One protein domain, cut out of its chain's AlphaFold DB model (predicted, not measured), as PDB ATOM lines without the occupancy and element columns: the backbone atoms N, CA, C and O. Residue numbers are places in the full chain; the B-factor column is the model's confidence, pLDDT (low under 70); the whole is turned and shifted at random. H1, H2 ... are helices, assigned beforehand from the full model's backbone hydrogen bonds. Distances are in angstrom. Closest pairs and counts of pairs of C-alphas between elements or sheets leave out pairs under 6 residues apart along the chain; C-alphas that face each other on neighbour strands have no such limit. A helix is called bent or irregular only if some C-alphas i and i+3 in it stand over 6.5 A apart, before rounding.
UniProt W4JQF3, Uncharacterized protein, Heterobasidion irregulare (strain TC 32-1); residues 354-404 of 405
ATOM      1  N   ARG A 354     -30.033 -26.265  24.159       97.75
ATOM      2  CA  ARG A 354     -29.699 -27.525  24.829       97.75
ATOM      3  C   ARG A 354     -29.509 -28.684  23.845       97.75
ATOM      4  O   ARG A 354     -28.725 -29.577  24.134       97.75
ATOM      5  N   ASN A 355     -30.177 -28.666  22.689       96.38
ATOM      6  CA  ASN A 355     -29.991 -29.688  21.651       96.38
ATOM      7  C   ASN A 355     -28.617 -29.543  20.980       96.38
ATOM      8  O   ASN A 355     -27.955 -30.547  20.751       96.38
ATOM      9  N   ILE A 356     -28.191 -28.305  20.691       97.06
ATOM     10  CA  ILE A 356     -26.876 -28.018  20.095       97.06
ATOM     11  C   ILE A 356     -25.761 -28.361  21.086       97.06
ATOM     12  O   ILE A 356     -24.877 -29.155  20.777       97.06
ATOM     13  N   CYS A 357     -25.854 -27.829  22.307       98.19
ATOM     14  CA  CYS A 357     -24.903 -28.116  23.375       98.19
ATOM     15  C   CYS A 357     -24.810 -29.624  23.674       98.19
ATOM     16  O   CYS A 357     -23.715 -30.150  23.826       98.19
ATOM     17  N   GLY A 358     -25.939 -30.343  23.677       97.50
ATOM     18  CA  GLY A 358     -25.967 -31.795  23.864       97.50
ATOM     19  C   GLY A 358     -25.373 -32.608  22.711       97.50
ATOM     20  O   GLY A 358     -24.934 -33.728  22.949       97.50
ATOM     21  N   ALA A 359     -25.324 -32.065  21.490       96.12
ATOM     22  CA  ALA A 359     -24.622 -32.695  20.372       96.12
ATOM     23  C   ALA A 359     -23.100 -32.550  20.542       96.12
ATOM     24  O   ALA A 359     -22.413 -33.556  20.706       96.12
ATOM     25  N   GLN A 360     -22.607 -31.309  20.641       96.94
ATOM     26  CA  GLN A 360     -21.179 -31.003  20.824       96.94
ATOM     27  C   GLN A 360     -20.594 -31.656  22.087       96.94
ATOM     28  O   GLN A 360     -19.487 -32.186  22.073       96.94
ATOM     29  N   TRP A 361     -21.345 -31.661  23.192       97.75
ATOM     30  CA  TRP A 361     -20.913 -32.322  24.422       97.75
ATOM     31  C   TRP A 361     -20.843 -33.843  24.257       97.75
ATOM     32  O   TRP A 361     -19.894 -34.452  24.745       97.75
ATOM     33  N   LYS A 362     -21.787 -34.466  23.535       96.94
ATOM     34  CA  LYS A 362     -21.748 -35.913  23.280       96.94
ATOM     35  C   LYS A 362     -20.581 -36.311  22.370       96.94
ATOM     36  O   LYS A 362     -20.006 -37.368  22.591       96.94
ATOM     37  N   GLU A 363     -20.197 -35.477  21.406       96.12
ATOM     38  CA  GLU A 363     -19.004 -35.698  20.566       96.12
ATOM     39  C   GLU A 363     -17.706 -35.788  21.392       96.12
ATOM     40  O   GLU A 363     -16.768 -36.466  20.988       96.12
ATOM     41  N   GLN A 364     -17.676 -35.155  22.571       96.94
ATOM     42  CA  GLN A 364     -16.566 -35.202  23.533       96.94
ATOM     43  C   GLN A 364     -16.768 -36.242  24.657       96.94
ATOM     44  O   GLN A 364     -15.830 -36.550  25.384       96.94
ATOM     45  N   ASN A 365     -17.992 -36.752  24.841       97.00
ATOM     46  CA  ASN A 365     -18.413 -37.563  25.990       97.00
ATOM     47  C   ASN A 365     -19.361 -38.696  25.532       97.00
ATOM     48  O   ASN A 365     -20.511 -38.768  25.972       97.00
ATOM     49  N   CYS A 366     -18.922 -39.560  24.608       94.88
ATOM     50  CA  CYS A 366     -19.822 -40.495  23.910       94.88
ATOM     51  C   CYS A 366     -20.590 -41.464  24.828       94.88
ATOM     52  O   CYS A 366     -21.766 -41.736  24.555       94.88
ATOM     53  N   ASP A 367     -19.950 -41.947  25.898       95.81
ATOM     54  CA  ASP A 367     -20.516 -42.902  26.865       95.81
ATOM     55  C   ASP A 367     -21.322 -42.229  27.989       95.81
ATOM     56  O   ASP A 367     -21.956 -42.897  28.809       95.81
ATOM     57  N   ALA A 368     -21.299 -40.897  28.065       94.75
ATOM     58  CA  ALA A 368     -21.839 -40.180  29.206       94.75
ATOM     59  C   ALA A 368     -23.374 -40.102  29.174       94.75
ATOM     60  O   ALA A 368     -24.017 -39.850  28.150       94.75
ATOM     61  N   THR A 369     -23.983 -40.321  30.340       97.88
ATOM     62  CA  THR A 369     -25.435 -40.457  30.465       97.88
ATOM     63  C   THR A 369     -26.167 -39.125  30.280       97.88
ATOM     64  O   THR A 369     -25.616 -38.033  30.448       97.88
ATOM     65  N   LYS A 370     -27.480 -39.205  30.027       97.19
ATOM     66  CA  LYS A 370     -28.372 -38.034  30.056       97.19
ATOM     67  C   LYS A 370     -28.281 -37.269  31.387       97.19
ATOM     68  O   LYS A 370     -28.466 -36.060  31.401       97.19
ATOM     69  N   GLU A 371     -28.010 -37.944  32.498       98.06
ATOM     70  CA  GLU A 371     -27.919 -37.330  33.830       98.06
ATOM     71  C   GLU A 371     -26.613 -36.547  34.012       98.06
ATOM     72  O   GLU A 371     -26.632 -35.442  34.561       98.06
ATOM     73  N   ALA A 372     -25.506 -37.053  33.458       98.00
ATOM     74  CA  ALA A 372     -24.262 -36.302  33.338       98.00
ATOM     75  C   ALA A 372     -24.456 -35.052  32.456       98.00
ATOM     76  O   ALA A 372     -24.107 -33.948  32.883       98.00
ATOM     77  N   PHE A 373     -25.124 -35.175  31.299       98.38
ATOM     78  CA  PHE A 373     -25.455 -34.013  30.461       98.38
ATOM     79  C   PHE A 373     -26.369 -33.008  31.177       98.38
ATOM     80  O   PHE A 373     -26.141 -31.802  31.130       98.38
ATOM     81  N   ASP A 374     -27.404 -33.485  31.868       98.19
ATOM     82  CA  ASP A 374     -28.346 -32.638  32.601       98.19
ATOM     83  C   ASP A 374     -27.680 -31.919  33.786       98.19
ATOM     84  O   ASP A 374     -28.166 -30.870  34.214       98.19
ATOM     85  N   THR A 375     -26.564 -32.448  34.291       98.25
ATOM     86  CA  THR A 375     -25.719 -31.825  35.320       98.25
ATOM     87  C   THR A 375     -24.770 -30.796  34.704       98.25
ATOM     88  O   THR A 375     -24.781 -29.638  35.122       98.25
ATOM     89  N   TYR A 376     -24.057 -31.150  33.632       98.38
ATOM     90  CA  TYR A 376     -23.237 -30.223  32.842       98.38
ATOM     91  C   TYR A 376     -24.050 -29.010  32.345       98.38
ATOM     92  O   TYR A 376     -23.666 -27.859  32.555       98.38
ATOM     93  N   TRP A 377     -25.252 -29.241  31.803       98.19
ATOM     94  CA  TRP A 377     -26.174 -28.183  31.388       98.19
ATOM     95  C   TRP A 377     -26.681 -27.324  32.556       98.19
ATOM     96  O   TRP A 377     -26.998 -26.151  32.356       98.19
ATOM     97  N   LYS A 378     -26.742 -27.834  33.794       98.31
ATOM     98  CA  LYS A 378     -27.000 -26.981  34.969       98.31
ATOM     99  C   LYS A 378     -25.787 -26.097  35.269       98.31
ATOM    100  O   LYS A 378     -25.980 -24.889  35.384       98.31
ATOM    101  N   MET A 379     -24.582 -26.670  35.307       98.12
ATOM    102  CA  MET A 379     -23.330 -25.989  35.677       98.12
ATOM    103  C   MET A 379     -22.848 -24.933  34.665       98.12
ATOM    104  O   MET A 379     -22.279 -23.930  35.084       98.12
ATOM    105  N   LEU A 380     -23.118 -25.109  33.364       98.12
ATOM    106  CA  LEU A 380     -22.812 -24.133  32.302       98.12
ATOM    107  C   LEU A 380     -23.241 -22.699  32.668       98.12
ATOM    108  O   LEU A 380     -24.345 -22.488  33.185       98.12
ATOM    109  N   SER A 381     -22.421 -21.691  32.366       98.56
ATOM    110  CA  SER A 381     -22.715 -20.320  32.796       98.56
ATOM    111  C   SER A 381     -23.898 -19.707  32.029       98.56
ATOM    112  O   SER A 381     -24.328 -20.184  30.972       98.56
ATOM    113  N   LYS A 382     -24.429 -18.587  32.539       98.19
ATOM    114  CA  LYS A 382     -25.439 -17.786  31.818       98.19
ATOM    115  C   LYS A 382     -24.900 -17.239  30.485       98.19
ATOM    116  O   LYS A 382     -25.694 -16.999  29.576       98.19
ATOM    117  N   GLN A 383     -23.584 -17.054  30.363       98.12
ATOM    118  CA  GLN A 383     -22.926 -16.565  29.151       98.12
ATOM    119  C   GLN A 383     -22.848 -17.662  28.083       98.12
ATOM    120  O   GLN A 383     -23.300 -17.447  26.962       98.12
ATOM    121  N   ASP A 384     -22.425 -18.869  28.444       98.06
ATOM    122  CA  ASP A 384     -22.318 -19.999  27.506       98.06
ATOM    123  C   ASP A 384     -23.704 -20.418  26.996       98.06
ATOM    124  O   ASP A 384     -23.941 -20.584  25.799       98.06
ATOM    125  N   LYS A 385     -24.693 -20.448  27.900       98.38
ATOM    126  CA  LYS A 385     -26.109 -20.647  27.552       98.38
ATOM    127  C   LYS A 385     -26.628 -19.584  26.573       98.38
ATOM    128  O   LYS A 385     -27.501 -19.893  25.756       98.38
ATOM    129  N   LYS A 386     -26.098 -18.353  26.603       98.25
ATOM    130  CA  LYS A 386     -26.425 -17.280  25.647       98.25
ATOM    131  C   LYS A 386     -25.767 -17.509  24.278       98.25
ATOM    132  O   LYS A 386     -26.417 -17.204  23.276       98.25
ATOM    133  N   ILE A 387     -24.565 -18.093  24.214       98.25
ATOM    134  CA  ILE A 387     -23.912 -18.507  22.955       98.25
ATOM    135  C   ILE A 387     -24.796 -19.542  22.247       98.25
ATOM    136  O   ILE A 387     -25.343 -19.248  21.183       98.25
ATOM    137  N   TYR A 388     -25.089 -20.669  22.903       98.19
ATOM    138  CA  TYR A 388     -25.963 -21.717  22.359       98.19
ATOM    139  C   TYR A 388     -27.379 -21.228  22.007       98.19
ATOM    140  O   TYR A 388     -27.991 -21.686  21.042       98.19
ATOM    141  N   THR A 389     -27.923 -20.262  22.756       97.62
ATOM    142  CA  THR A 389     -29.219 -19.629  22.436       97.62
ATOM    143  C   THR A 389     -29.148 -18.742  21.191       97.62
ATOM    144  O   THR A 389     -30.147 -18.589  20.485       97.62
ATOM    145  N   THR A 390     -27.992 -18.150  20.902       97.88
ATOM    146  CA  THR A 390     -27.767 -17.332  19.702       97.88
ATOM    147  C   THR A 390     -27.557 -18.223  18.480       97.88
ATOM    148  O   THR A 390     -28.180 -17.997  17.443       97.88
ATOM    149  N   GLU A 391     -26.787 -19.299  18.632       97.25
ATOM    150  CA  GLU A 391     -26.571 -20.329  17.612       97.25
ATOM    151  C   GLU A 391     -27.886 -21.017  17.208       97.25
ATOM    152  O   GLU A 391     -28.231 -21.052  16.027       97.25
ATOM    153  N   ALA A 392     -28.707 -21.432  18.181       96.69
ATOM    154  CA  ALA A 392     -30.035 -22.001  17.935       96.69
ATOM    155  C   ALA A 392     -30.954 -21.056  17.138       96.69
ATOM    156  O   ALA A 392     -31.625 -21.481  16.195       96.69
ATOM    157  N   LYS A 393     -30.946 -19.752  17.452       96.56
ATOM    158  CA  LYS A 393     -31.676 -18.735  16.674       96.56
ATOM    159  C   LYS A 393     -31.116 -18.573  15.256       96.56
ATOM    160  O   LYS A 393     -31.888 -18.292  14.341       96.56
ATOM    161  N   SER A 394     -29.809 -18.754  15.065       96.50
ATOM    162  CA  SER A 394     -29.177 -18.756  13.740       96.50
ATOM    163  C   SER A 394     -29.632 -19.963  12.913       96.50
ATOM    164  O   SER A 394     -30.151 -19.784  11.812       96.50
ATOM    165  N   MET A 395     -29.575 -21.177  13.475       92.88
ATOM    166  CA  MET A 395     -30.045 -22.393  12.800       92.88
ATOM    167  C   MET A 395     -31.527 -22.308  12.413       92.88
ATOM    168  O   MET A 395     -31.878 -22.642  11.285       92.88
ATOM    169  N   VAL A 396     -32.395 -21.790  13.292       92.19
ATOM    170  CA  VAL A 396     -33.820 -21.578  12.971       92.19
ATOM    171  C   VAL A 396     -34.002 -20.605  11.798       92.19
ATOM    172  O   VAL A 396     -34.823 -20.863  10.921       92.19
ATOM    173  N   ARG A 397     -33.213 -19.524  11.712       91.81
ATOM    174  CA  ARG A 397     -33.239 -18.604  10.555       91.81
ATOM    175  C   ARG A 397     -32.773 -19.277   9.262       91.81
ATOM    176  O   ARG A 397     -33.366 -19.025   8.218       91.81
ATOM    177  N   ILE A 398     -31.742 -20.122   9.327       91.94
ATOM    178  CA  ILE A 398     -31.231 -20.878   8.171       91.94
ATOM    179  C   ILE A 398     -32.286 -21.878   7.683       91.94
ATOM    180  O   ILE A 398     -32.594 -21.893   6.496       91.94
ATOM    181  N   VAL A 399     -32.901 -22.641   8.592       89.12
ATOM    182  CA  VAL A 399     -33.980 -23.596   8.280       89.12
ATOM    183  C   VAL A 399     -35.189 -22.896   7.659       89.12
ATOM    184  O   VAL A 399     -35.685 -23.353   6.635       89.12
ATOM    185  N   ILE A 400     -35.635 -21.762   8.216       89.06
ATOM    186  CA  ILE A 400     -36.734 -20.976   7.632       89.06
ATOM    187  C   ILE A 400     -36.349 -20.455   6.241       89.06
ATOM    188  O   ILE A 400     -37.151 -20.551   5.320       89.06
ATOM    189  N   LYS A 401     -35.124 -19.943   6.051       91.25
ATOM    190  CA  LYS A 401     -34.676 -19.461   4.735       91.25
ATOM    191  C   LYS A 401     -34.590 -20.589   3.701       91.25
ATOM    192  O   LYS A 401     -34.938 -20.353   2.553       91.25
ATOM    193  N   ALA A 402     -34.169 -21.788   4.102       88.31
ATOM    194  CA  ALA A 402     -34.106 -22.965   3.236       88.31
ATOM    195  C   ALA A 402     -35.487 -23.566   2.913       88.31
ATOM    196  O   ALA A 402     -35.634 -24.198   1.879       88.31
ATOM    197  N   ALA A 403     -36.494 -23.363   3.769       86.50
ATOM    198  CA  ALA A 403     -37.879 -23.793   3.534       86.50
ATOM    199  C   ALA A 403     -38.719 -22.782   2.720       86.50
ATOM    200  O   ALA A 403     -39.883 -23.050   2.425       86.50
ATOM    201  N   CYS A 404     -38.144 -21.622   2.382       85.00
ATOM    202  CA  CYS A 404     -38.746 -20.580   1.542       85.00
ATOM    203  C   CYS A 404     -38.069 -20.466   0.158       85.00
ATOM    204  O   CYS A 404     -38.215 -19.433  -0.502       85.00
TER     205      CYS A 404
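Overview. This is residues 354 to 404 of the 405 residues of an uncharacterized protein of Heterobasidion irregulare (strain TC 32-1) (UniProt W4JQF3). H2 and H3 form a V, with H1 packed between its unequal arms. The far end of H3, residues 396 to 402, sticks out with residues 403 and 404. The printed part has 51 residues, with three named helices in the order H1, H2, H3 and no named strand: all helix. It is loose, radius of gyration of the C-alphas 12.9 A, and spans 38 by 24 by 14 A.

Along the chain. H1, residues 354 to 364, begins at C-alpha (-29.699, -27.525, 24.829). H2 is residues 370 to 379. H3, residues 382 to 402, measures 30.3 A, ending at C-alpha (-34.106, -22.965, 3.236).

Arrangement. H1 and H2 only just touch, with 3 pairs of C-alphas within 8 A, the closest Gly 358 and Phe 373, 7.0 A; they are only just about perpendicular, 70.3 degrees. H3, with residues 388 to 392 alone, touches H1, about perpendicular at 75 degrees; closest are C-alphas 357 and 388, 6.6 A. H2 and H3 are only just apart, closest 8.5 A. Every O i to N i+4 pair is within hydrogen-bond range in H2 and H3, 6 of 7 in H1.

Size, cuts and confidence. The farthest C-alphas, Asp 367 and Cys 404, are 38.4 A apart. Both links are tight. The printed part has no cut; no printed residue is under 70 in pLDDT.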